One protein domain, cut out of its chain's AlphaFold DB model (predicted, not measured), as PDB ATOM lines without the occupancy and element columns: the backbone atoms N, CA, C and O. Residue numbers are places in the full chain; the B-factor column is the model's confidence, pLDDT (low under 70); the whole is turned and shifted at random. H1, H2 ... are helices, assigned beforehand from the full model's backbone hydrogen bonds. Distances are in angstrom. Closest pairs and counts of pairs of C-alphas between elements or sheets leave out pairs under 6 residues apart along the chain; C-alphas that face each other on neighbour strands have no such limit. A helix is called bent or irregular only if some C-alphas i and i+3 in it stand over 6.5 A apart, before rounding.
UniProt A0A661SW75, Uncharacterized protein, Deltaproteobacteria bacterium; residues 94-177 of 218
ATOM      1  N   GLU A  94      31.683  24.471 -33.392       68.62
ATOM      2  CA  GLU A  94      31.025  23.937 -34.566       68.62
ATOM      3  C   GLU A  94      32.119  23.455 -35.516       68.62
ATOM      4  O   GLU A  94      32.786  24.267 -36.150       68.62
ATOM      5  N   ASP A  95      32.324  22.136 -35.567       76.06
ATOM      6  CA  ASP A  95      33.209  21.509 -36.546       76.06
ATOM      7  C   ASP A  95      32.810  21.984 -37.958       76.06
ATOM      8  O   ASP A  95      31.618  21.914 -38.300       76.06
ATOM      9  N   PRO A  96      33.755  22.494 -38.773       66.12
ATOM     10  CA  PRO A  96      33.509  22.861 -40.161       66.12
ATOM     11  C   PRO A  96      32.774  21.779 -40.952       66.12
ATOM     12  O   PRO A  96      31.949  22.114 -41.800       66.12
ATOM     13  N   GLU A  97      33.020  20.499 -40.653       66.94
ATOM     14  CA  GLU A  97      32.298  19.387 -41.268       66.94
ATOM     15  C   GLU A  97      30.833  19.364 -40.821       66.94
ATOM     16  O   GLU A  97      29.951  19.338 -41.669       66.94
ATOM     17  N   THR A  98      30.528  19.528 -39.528       68.31
ATOM     18  CA  THR A  98      29.136  19.641 -39.047       68.31
ATOM     19  C   THR A  98      28.433  20.906 -39.564       68.31
ATOM     20  O   THR A  98      27.232  20.895 -39.841       68.31
ATOM     21  N   GLN A  99      29.155  22.021 -39.716       68.12
ATOM     22  CA  GLN A  99      28.619  23.243 -40.323       68.12
ATOM     23  C   GLN A  99      28.278  23.017 -41.799       68.12
ATOM     24  O   GLN A  99      27.197  23.403 -42.257       68.12
ATOM     25  N   ALA A 100      29.197  22.381 -42.528       60.12
ATOM     26  CA  ALA A 100      29.021  21.994 -43.916       60.12
ATOM     27  C   ALA A 100      27.903  20.958 -44.060       60.12
ATOM     28  O   ALA A 100      27.100  21.086 -44.971       60.12
ATOM     29  N   GLU A 101      27.761  20.006 -43.141       65.75
ATOM     30  CA  GLU A 101      26.664  19.038 -43.097       65.75
ATOM     31  C   GLU A 101      25.319  19.706 -42.829       65.75
ATOM     32  O   GLU A 101      24.324  19.324 -43.438       65.75
ATOM     33  N   ARG A 102      25.264  20.730 -41.968       69.00
ATOM     34  CA  ARG A 102      24.034  21.497 -41.724       69.00
ATOM     35  C   ARG A 102      23.637  22.324 -42.948       69.00
ATOM     36  O   ARG A 102      22.460  22.393 -43.296       69.00
ATOM     37  N   MET A 103      24.617  22.919 -43.627       68.12
ATOM     38  CA  MET A 103      24.423  23.579 -44.924       68.12
ATOM     39  C   MET A 103      24.009  22.564 -46.003       68.12
ATOM     40  O   MET A 103      23.071  22.806 -46.758       68.12
ATOM     41  N   ALA A 104      24.617  21.379 -46.014       66.56
ATOM     42  CA  ALA A 104      24.289  20.291 -46.924       66.56
ATOM     43  C   ALA A 104      22.936  19.646 -46.594       66.56
ATOM     44  O   ALA A 104      22.292  19.107 -47.480       66.56
ATOM     45  N   ALA A 105      22.448  19.696 -45.353       68.31
ATOM     46  CA  ALA A 105      21.092  19.281 -44.996       68.31
ATOM     47  C   ALA A 105      20.051  20.209 -45.635       68.31
ATOM     48  O   ALA A 105      19.012  19.744 -46.104       68.31
ATOM     49  N   TRP A 106      20.363  21.503 -45.736       71.38
ATOM     50  CA  TRP A 106      19.567  22.446 -46.518       71.38
ATOM     51  C   TRP A 106      19.631  22.135 -48.018       71.38
ATOM     52  O   TRP A 106      18.594  22.098 -48.678       71.38
ATOM     53  N   GLU A 107      20.808  21.799 -48.550       72.38
ATOM     54  CA  GLU A 107      20.935  21.322 -49.935       72.38
ATOM     55  C   GLU A 107      20.200  19.998 -50.176       72.38
ATOM     56  O   GLU A 107      19.589  19.827 -51.223       72.38
ATOM     57  N   LYS A 108      20.173  19.081 -49.202       71.44
ATOM     58  CA  LYS A 108      19.401  17.829 -49.255       71.44
ATOM     59  C   LYS A 108      17.902  18.107 -49.291       71.44
ATOM     60  O   LYS A 108      17.199  17.443 -50.045       71.44
ATOM     61  N   ILE A 109      17.409  19.081 -48.520       76.00
ATOM     62  CA  ILE A 109      16.012  19.537 -48.601       76.00
ATOM     63  C   ILE A 109      15.731  20.094 -49.999       76.00
ATOM     64  O   ILE A 109      14.755  19.692 -50.624       76.00
ATOM     65  N   LEU A 110      16.598  20.972 -50.512       81.25
ATOM     66  CA  LEU A 110      16.447  21.565 -51.843       81.25
ATOM     67  C   LEU A 110      16.477  20.509 -52.957       81.25
ATOM     68  O   LEU A 110      15.633  20.542 -53.845       81.25
ATOM     69  N   ALA A 111      17.379  19.532 -52.874       79.94
ATOM     70  CA  ALA A 111      17.473  18.424 -53.821       79.94
ATOM     71  C   ALA A 111      16.293  17.441 -53.706       79.94
ATOM     72  O   ALA A 111      15.921  16.799 -54.686       79.94
ATOM     73  N   ALA A 112      15.692  17.314 -52.520       82.50
ATOM     74  CA  ALA A 112      14.542  16.448 -52.290       82.50
ATOM     75  C   ALA A 112      13.205  17.095 -52.682       82.50
ATOM     76  O   ALA A 112      12.243  16.364 -52.916       82.50
ATOM     77  N   ILE A 113      13.124  18.429 -52.777       87.62
ATOM     78  CA  ILE A 113      11.879  19.161 -53.073       87.62
ATOM     79  C   ILE A 113      11.253  18.728 -54.398       87.62
ATOM     80  O   ILE A 113      10.036  18.538 -54.449       87.62
ATOM     81  N   ASP A 114      12.052  18.530 -55.445       87.06
ATOM     82  CA  ASP A 114      11.528  18.110 -56.748       87.06
ATOM     83  C   ASP A 114      10.948  16.690 -56.664       87.06
ATOM     84  O   ASP A 114       9.797  16.462 -57.037       87.06
ATOM     85  N   GLY A 115      11.671  15.762 -56.028       89.62
ATOM     86  CA  GLY A 115      11.191  14.397 -55.796       89.62
ATOM     87  C   GLY A 115       9.955  14.331 -54.890       89.62
ATOM     88  O   GLY A 115       9.055  13.524 -55.118       89.62
ATOM     89  N   TRP A 116       9.863  15.197 -53.878       91.00
ATOM     90  CA  TRP A 116       8.667  15.322 -53.042       91.00
ATOM     91  C   TRP A 116       7.489  15.880 -53.829       91.00
ATOM     92  O   TRP A 116       6.367  15.410 -53.663       91.00
ATOM     93  N   THR A 117       7.734  16.858 -54.699       90.88
ATOM     94  CA  THR A 117       6.706  17.456 -55.553       90.88
ATOM     95  C   THR A 117       6.128  16.417 -56.506       90.88
ATOM     96  O   THR A 117       4.904  16.301 -56.610       90.88
ATOM     97  N   ASP A 118       6.986  15.617 -57.137       91.88
ATOM     98  CA  ASP A 118       6.565  14.528 -58.017       91.88
ATOM     99  C   ASP A 118       5.816  13.440 -57.240       91.88
ATOM    100  O   ASP A 118       4.722  13.042 -57.635       91.88
ATOM    101  N   HIS A 119       6.300  13.057 -56.056       91.25
ATOM    102  CA  HIS A 119       5.603  12.090 -55.209       91.25
ATOM    103  C   HIS A 119       4.224  12.586 -54.744       91.25
ATOM    104  O   HIS A 119       3.255  11.828 -54.727       91.25
ATOM    105  N   ILE A 120       4.100  13.871 -54.391       92.31
ATOM    106  CA  ILE A 120       2.816  14.480 -54.020       92.31
ATOM    107  C   ILE A 120       1.858  14.473 -55.212       92.31
ATOM    108  O   ILE A 120       0.667  14.221 -55.021       92.31
ATOM    109  N   ARG A 121       2.347  14.747 -56.430       91.25
ATOM    110  CA  ARG A 121       1.532  14.677 -57.653       91.25
ATOM    111  C   ARG A 121       1.051  13.252 -57.913       91.25
ATOM    112  O   ARG A 121      -0.143  13.064 -58.132       91.25
ATOM    113  N   ASP A 122       1.936  12.268 -57.807       92.31
ATOM    114  CA  ASP A 122       1.602  10.857 -58.013       92.31
ATOM    115  C   ASP A 122       0.595  10.338 -56.980       92.31
ATOM    116  O   ASP A 122      -0.356   9.635 -57.324       92.31
ATOM    117  N   GLU A 123       0.758  10.698 -55.705       92.75
ATOM    118  CA  GLU A 123      -0.193  10.329 -54.654       92.75
ATOM    119  C   GLU A 123      -1.520  11.091 -54.780       92.75
ATOM    120  O   GLU A 123      -2.570  10.542 -54.452       92.75
ATOM    121  N   ALA A 124      -1.521  12.314 -55.323       91.44
ATOM    122  CA  ALA A 124      -2.752  13.054 -55.602       91.44
ATOM    123  C   ALA A 124      -3.629  12.375 -56.661       91.44
ATOM    124  O   ALA A 124      -4.855  12.423 -56.543       91.44
ATOM    125  N   LEU A 125      -3.031  11.683 -57.636       94.25
ATOM    126  CA  LEU A 125      -3.774  10.873 -58.610       94.25
ATOM    127  C   LEU A 125      -4.480   9.670 -57.962       94.25
ATOM    128  O   LEU A 125      -5.455   9.160 -58.510       94.25
ATOM    129  N   LYS A 126      -4.010   9.221 -56.792       94.25
ATOM    130  CA  LYS A 126      -4.562   8.078 -56.047       94.25
ATOM    131  C   LYS A 126      -5.654   8.479 -55.050       94.25
ATOM    132  O   LYS A 126      -6.261   7.601 -54.438       94.25
ATOM    133  N   GLY A 127      -5.905   9.779 -54.882       94.94
ATOM    134  CA  GLY A 127      -6.943  10.328 -54.011       94.94
ATOM    135  C   GLY A 127      -6.424  11.378 -53.030       94.94
ATOM    136  O   GLY A 127      -5.246  11.430 -52.678       94.94
ATOM    137  N   GLU A 128      -7.333  12.224 -52.554       91.94
ATOM    138  CA  GLU A 128      -6.993  13.369 -51.702       91.94
ATOM    139  C   GLU A 128      -6.413  12.951 -50.339       91.94
ATOM    140  O   GLU A 128      -5.450  13.555 -49.862       91.94
ATOM    141  N   ASP A 129      -6.886  11.836 -49.775       93.88
ATOM    142  CA  ASP A 129      -6.348  11.261 -48.535       93.88
ATOM    143  C   ASP A 129      -4.886  10.808 -48.679       93.88
ATOM    144  O   ASP A 129      -4.083  10.943 -47.751       93.88
ATOM    145  N   LYS A 130      -4.511  10.289 -49.855       92.88
ATOM    146  CA  LYS A 130      -3.147   9.827 -50.153       92.88
ATOM    147  C   LYS A 130      -2.183  10.999 -50.300       92.88
ATOM    148  O   LYS A 130      -1.121  11.000 -49.676       92.88
ATOM    149  N   LYS A 131      -2.608  12.050 -51.003       92.12
ATOM    150  CA  LYS A 131      -1.901  13.337 -51.053       92.12
ATOM    151  C   LYS A 131      -1.669  13.909 -49.653       92.12
ATOM    152  O   LYS A 131      -0.549  14.298 -49.325       92.12
ATOM    153  N   ALA A 132      -2.710  13.950 -48.819       91.44
ATOM    154  CA  ALA A 132      -2.610  14.468 -47.458       91.44
ATOM    155  C   ALA A 132      -1.625  13.650 -46.603       91.44
ATOM    156  O   ALA A 132      -0.829  14.223 -45.854       91.44
ATOM    157  N   ALA A 133      -1.626  12.321 -46.746       92.25
ATOM    158  CA  ALA A 133      -0.674  11.444 -46.070       92.25
ATOM    159  C   ALA A 133       0.780  11.699 -46.508       92.25
ATOM    160  O   ALA A 133       1.659  11.782 -45.647       92.25
ATOM    161  N   ALA A 134       1.029  11.887 -47.809       91.12
ATOM    162  CA  ALA A 134       2.357  12.200 -48.345       91.12
ATOM    163  C   ALA A 134       2.886  13.546 -47.823       91.12
ATOM    164  O   ALA A 134       3.987  13.613 -47.275       91.12
ATOM    165  N   VAL A 135       2.070  14.605 -47.883       92.12
ATOM    166  CA  VAL A 135       2.429  15.929 -47.339       92.12
ATOM    167  C   VAL A 135       2.749  15.842 -45.843       92.12
ATOM    168  O   VAL A 135       3.740  16.408 -45.381       92.12
ATOM    169  N   LYS A 136       1.949  15.090 -45.077       93.88
ATOM    170  CA  LYS A 136       2.184  14.886 -43.642       93.88
ATOM    171  C   LYS A 136       3.491  14.135 -43.367       93.88
ATOM    172  O   LYS A 136       4.172  14.458 -42.394       93.88
ATOM    173  N   ALA A 137       3.846  13.156 -44.198       91.56
ATOM    174  CA  ALA A 137       5.105  12.428 -44.078       91.56
ATOM    175  C   ALA A 137       6.315  13.349 -44.303       91.56
ATOM    176  O   ALA A 137       7.226  13.358 -43.476       91.56
ATOM    177  N   PHE A 138       6.280  14.194 -45.338       88.75
ATOM    178  CA  PHE A 138       7.356  15.155 -45.611       88.75
ATOM    179  C   PHE A 138       7.463  16.239 -44.538       88.75
ATOM    180  O   PHE A 138       8.556  16.514 -44.047       88.75
ATOM    181  N   ALA A 139       6.335  16.787 -44.076       88.00
ATOM    182  CA  ALA A 139       6.331  17.735 -42.962       88.00
ATOM    183  C   ALA A 139       6.953  17.126 -41.692       88.00
ATOM    184  O   ALA A 139       7.732  17.784 -41.000       88.00
ATOM    185  N   LYS A 140       6.658  15.849 -41.406       91.00
ATOM    186  CA  LYS A 140       7.269  15.119 -40.288       91.00
ATOM    187  C   LYS A 140       8.778  14.947 -40.477       91.00
ATOM    188  O   LYS A 140       9.516  15.108 -39.513       91.00
ATOM    189  N   GLN A 141       9.233  14.638 -41.689       87.00
ATOM    190  CA  GLN A 141      10.656  14.495 -41.995       87.00
ATOM    191  C   GLN A 141      11.420  15.812 -41.792       87.00
ATOM    192  O   GLN A 141      12.428  15.817 -41.091       87.00
ATOM    193  N   CYS A 142      10.900  16.936 -42.296       84.56
ATOM    194  CA  CYS A 142      11.488  18.257 -42.054       84.56
ATOM    195  C   CYS A 142      11.549  18.598 -40.560       84.56
ATOM    196  O   CYS A 142      12.562  19.100 -40.078       84.56
ATOM    197  N   LEU A 143      10.479  18.309 -39.810       86.06
ATOM    198  CA  LEU A 143      10.445  18.538 -38.364       86.06
ATOM    199  C   LEU A 143      11.502  17.716 -37.623       86.06
ATOM    200  O   LEU A 143      12.120  18.241 -36.704       86.06
ATOM    201  N   LEU A 144      11.730  16.460 -38.017       86.12
ATOM    202  CA  LEU A 144      12.770  15.626 -37.411       86.12
ATOM    203  C   LEU A 144      14.165  16.228 -37.613       86.12
ATOM    204  O   LEU A 144      14.911  16.327 -36.644       86.12
ATOM    205  N   TRP A 145      14.476  16.708 -38.819       82.12
ATOM    206  CA  TRP A 145      15.754  17.373 -39.097       82.12
ATOM    207  C   TRP A 145      15.945  18.661 -38.286       82.12
ATOM    208  O   TRP A 145      17.030  18.919 -37.771       82.12
ATOM    209  N   VAL A 146      14.884  19.456 -38.111       83.25
ATOM    210  CA  VAL A 146      14.936  20.663 -37.268       83.25
ATOM    211  C   VAL A 146      15.121  20.311 -35.788       83.25
ATOM    212  O   VAL A 146      15.855  21.001 -35.085       83.25
ATOM    213  N   ILE A 147      14.465  19.254 -35.299       87.12
ATOM    214  CA  ILE A 147      14.611  18.796 -33.908       87.12
ATOM    215  C   ILE A 147      16.050  18.342 -33.641       87.12
ATOM    216  O   ILE A 147      16.629  18.745 -32.635       87.12
ATOM    217  N   GLU A 148      16.636  17.570 -34.554       83.25
ATOM    218  CA  GLU A 148      18.025  17.114 -34.455       83.25
ATOM    219  C   GLU A 148      19.012  18.295 -34.390       83.25
ATOM    220  O   GLU A 148      19.863  18.348 -33.502       83.25
ATOM    221  N   ASP A 149      18.839  19.312 -35.244       81.12
ATOM    222  CA  ASP A 149      19.645  20.542 -35.189       81.12
ATOM    223  C   ASP A 149      19.477  21.300 -33.857       81.12
ATOM    224  O   ASP A 149      20.451  21.789 -33.275       81.12
ATOM    225  N   LEU A 150      18.250  21.383 -33.334       83.62
ATOM    226  CA  LEU A 150      17.987  22.025 -32.043       83.62
ATOM    227  C   LEU A 150      18.666  21.294 -30.883       83.62
ATOM    228  O   LEU A 150      19.191  21.950 -29.979       83.62
ATOM    229  N   ASP A 151      18.671  19.965 -30.884       85.31
ATOM    230  CA  ASP A 151      19.312  19.179 -29.830       85.31
ATOM    231  C   ASP A 151      20.846  19.258 -29.911       85.31
ATOM    232  O   ASP A 151      21.509  19.421 -28.877       85.31
ATOM    233  N   ASN A 152      21.410  19.308 -31.121       81.06
ATOM    234  CA  ASN A 152      22.831  19.599 -31.326       81.06
ATOM    235  C   ASN A 152      23.205  20.989 -30.784       81.06
ATOM    236  O   ASN A 152      24.172  21.134 -30.029       81.06
ATOM    237  N   LYS A 153      22.390  22.017 -31.064       81.19
ATOM    238  CA  LYS A 153      22.580  23.372 -30.513       81.19
ATOM    239  C   LYS A 153      22.494  23.408 -28.990       81.19
ATOM    240  O   LYS A 153      23.308  24.077 -28.353       81.19
ATOM    241  N   LYS A 154      21.536  22.700 -28.382       85.88
ATOM    242  CA  LYS A 154      21.432  22.611 -26.914       85.88
ATOM    243  C   LYS A 154      22.681  21.988 -26.306       85.88
ATOM    244  O   LYS A 154      23.180  22.513 -25.312       85.88
ATOM    245  N   THR A 155      23.187  20.915 -26.906       82.19
ATOM    246  CA  THR A 155      24.397  20.224 -26.445       82.19
ATOM    247  C   THR A 155      25.608  21.154 -26.491       82.19
ATOM    248  O   THR A 155      26.299  21.300 -25.483       82.19
ATOM    249  N   ARG A 156      25.794  21.892 -27.594       80.19
ATOM    250  CA  ARG A 156      26.855  22.908 -27.713       80.19
ATOM    251  C   ARG A 156      26.725  24.023 -26.679       80.19
ATOM    252  O   ARG A 156      27.691  24.347 -25.997       80.19
ATOM    253  N   MET A 157      25.526  24.579 -26.501       81.31
ATOM    254  CA  MET A 157      25.293  25.609 -25.482       81.31
ATOM    255  C   MET A 157      25.573  25.097 -24.063       81.31
ATOM    256  O   MET A 157      26.082  25.846 -23.231       81.31
ATOM    257  N   ALA A 158      25.235  23.841 -23.763       82.06
ATOM    258  CA  ALA A 158      25.540  23.229 -22.474       82.06
ATOM    259  C   ALA A 158      27.056  23.071 -22.270       82.06
ATOM    260  O   ALA A 158      27.556  23.417 -21.200       82.06
ATOM    261  N   ALA A 159      27.785  22.635 -23.302       77.50
ATOM    262  CA  ALA A 159      29.242  22.541 -23.277       77.50
ATOM    263  C   ALA A 159      29.908  23.916 -23.077       77.50
ATOM    264  O   ALA A 159      30.757  24.059 -22.201       77.50
ATOM    265  N   MET A 160      29.449  24.955 -23.783       77.25
ATOM    266  CA  MET A 160      29.945  26.328 -23.607       77.25
ATOM    267  C   MET A 160      29.699  26.870 -22.195       77.25
ATOM    268  O   MET A 160      30.578  27.502 -21.611       77.25
ATOM    269  N   LYS A 161      28.525  26.604 -21.606       83.06
ATOM    270  CA  LYS A 161      28.240  26.984 -20.211       83.06
ATOM    271  C   LYS A 161      29.179  26.288 -19.232       83.06
ATOM    272  O   LYS A 161      29.635  26.914 -18.280       83.06
ATOM    273  N   LEU A 162      29.473  25.011 -19.471       78.31
ATOM    274  CA  LEU A 162      30.424  24.255 -18.662       78.31
ATOM    275  C   LEU A 162      31.838  24.835 -18.790       78.31
ATOM    276  O   LEU A 162      32.472  25.074 -17.768       78.31
ATOM    277  N   ALA A 163      32.297  25.138 -20.010       76.81
ATOM    278  CA  ALA A 163      33.585  25.793 -20.246       76.81
ATOM    279  C   ALA A 163      33.680  27.142 -19.511       76.81
ATOM    280  O   ALA A 163      34.627  27.367 -18.763       76.81
ATOM    281  N   SER A 164      32.655  27.994 -19.634       79.88
ATOM    282  CA  SER A 164      32.575  29.275 -18.917       79.88
ATOM    283  C   SER A 164      32.689  29.096 -17.401       79.88
ATOM    284  O   SER A 164      33.426  29.830 -16.750       79.88
ATOM    285  N   GLY A 165      32.000  28.100 -16.833       80.94
ATOM    286  CA  GLY A 165      32.076  27.803 -15.401       80.94
ATOM    287  C   GLY A 165      33.465  27.339 -14.953       80.94
ATOM    288  O   GLY A 165      33.918  27.717 -13.874       80.94
ATOM    289  N   LEU A 166      34.170  26.560 -15.781       75.88
ATOM    290  CA  LEU A 166      35.550  26.147 -15.502       75.88
ATOM    291  C   LEU A 166      36.523  27.330 -15.581       75.88
ATOM    292  O   LEU A 166      37.394  27.452 -14.721       75.88
ATOM    293  N   ILE A 167      36.350  28.231 -16.551       76.00
ATOM    294  CA  ILE A 167      37.152  29.456 -16.670       76.00
ATOM    295  C   ILE A 167      36.947  30.350 -15.441       76.00
ATOM    296  O   ILE A 167      37.919  30.792 -14.832       76.00
ATOM    297  N   GLU A 168      35.698  30.578 -15.023       78.69
ATOM    298  CA  GLU A 168      35.399  31.343 -13.804       78.69
ATOM    299  C   GLU A 168      36.024  30.711 -12.558       78.69
ATOM    300  O   GLU A 168      36.566  31.420 -11.706       78.69
ATOM    301  N   LEU A 169      35.980  29.379 -12.453       78.81
ATOM    302  CA  LEU A 169      36.619  28.648 -11.366       78.81
ATOM    303  C   LEU A 169      38.130  28.913 -11.356       78.81
ATOM    304  O   LEU A 169      38.671  29.322 -10.331       78.81
ATOM    305  N   LYS A 170      38.804  28.766 -12.500       76.00
ATOM    306  CA  LYS A 170      40.237  29.061 -12.620       76.00
ATOM    307  C   LYS A 170      40.566  30.501 -12.246       76.00
ATOM    308  O   LYS A 170      41.493  30.721 -11.478       76.00
ATOM    309  N   LEU A 171      39.791  31.472 -12.730       75.62
ATOM    310  CA  LEU A 171      39.987  32.889 -12.407       75.62
ATOM    311  C   LEU A 171      39.769  33.187 -10.918       75.62
ATOM    312  O   LEU A 171      40.434  34.054 -10.362       75.62
ATOM    313  N   ARG A 172      38.858  32.471 -10.249       75.12
ATOM    314  CA  ARG A 172      38.635  32.622  -8.804       75.12
ATOM    315  C   ARG A 172      39.790  32.051  -7.978       75.12
ATOM    316  O   ARG A 172      40.110  32.607  -6.930       75.12
ATOM    317  N   TYR A 173      40.390  30.947  -8.423       70.62
ATOM    318  CA  TYR A 173      41.443  30.243  -7.684       70.62
ATOM    319  C   TYR A 173      42.871  30.601  -8.120       70.62
ATOM    320  O   TYR A 173      43.811  30.281  -7.395       70.62
ATOM    321  N   SER A 174      43.057  31.335  -9.219       65.50
ATOM    322  CA  SER A 174      44.366  31.856  -9.641       65.50
ATOM    323  C   SER A 174      45.016  32.745  -8.572       65.50
ATOM    324  O   SER A 174      46.230  32.715  -8.405       65.50
ATOM    325  N   GLY A 175      44.216  33.459  -7.771       59.59
ATOM    326  CA  GLY A 175      44.699  34.259  -6.637       59.59
ATOM    327  C   GLY A 175      45.040  33.472  -5.362       59.59
ATOM    328  O   GLY A 175      45.543  34.060  -4.409       59.59
ATOM    329  N   VAL A 176      44.744  32.168  -5.307       61.72
ATOM    330  CA  VAL A 176      45.028  31.304  -4.142       61.72
ATOM    331  C   VAL A 176      46.389  30.612  -4.269       61.72
ATOM    332  O   VAL A 176      47.002  30.280  -3.258       61.72
ATOM    333  N   ILE A 177      46.862  30.396  -5.498       55.16
ATOM    334  CA  ILE A 177      48.022  29.541  -5.797       55.16
ATOM    335  C   ILE A 177      49.305  30.362  -5.922       55.16
ATOM    336  O   ILE A 177      50.351  29.929  -5.448       55.16
TER     337      ILE A 177
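This is residues 94 to 177 of the 218 residues of an uncharacterized protein of Deltaproteobacteria bacterium (UniProt A0A661SW75). A long, lopsided helical hairpin: bent H1 is followed by the much longer H2, which folds back beside it and sticks out as an arm, residues 157 to 177. The 84 printed residues include two named helices, H1 then H2, all helix. The whole is extended, radius of gyration of the C-alphas 21.9 A, spanning 76 by 24 by 8 A.

H1, residues 96 to 124, starts at C-alpha 96 (33.509, 22.861, -40.161). Assigned as one helix by its hydrogen bonds, it is bent, C-alphas 111 and 114 being 6.6 A apart; its arms are H1a, 96 to 111, 21.5 A, and H1b, 114 to 124, 15.2 A. H2, residues 128 to 177, 73.5 A, ends at C-alpha 177 (48.022, 29.541, -5.797); it is only just irregular, C-alphas 172 and 175 being 6.6 A apart.

H1a is close to but not clearly touching H2, closest C-alphas Arg 102 and Asp 149, 7.9 A. The hairpin H1b and H2 touch through H2's residues 130 to 138 alone, closest C-alphas Ala 124 and Lys 131, 4.6 A, opposite ways at a steep tilt of 39 degrees. O i to N i+4 pairs are within hydrogen-bond range throughout H1a and H1b, 43 of 46 in H2.

The printed part has no cut; the link is tight. pLDDT is under 70 at residues 94, 96 to 105 and 174 to 177.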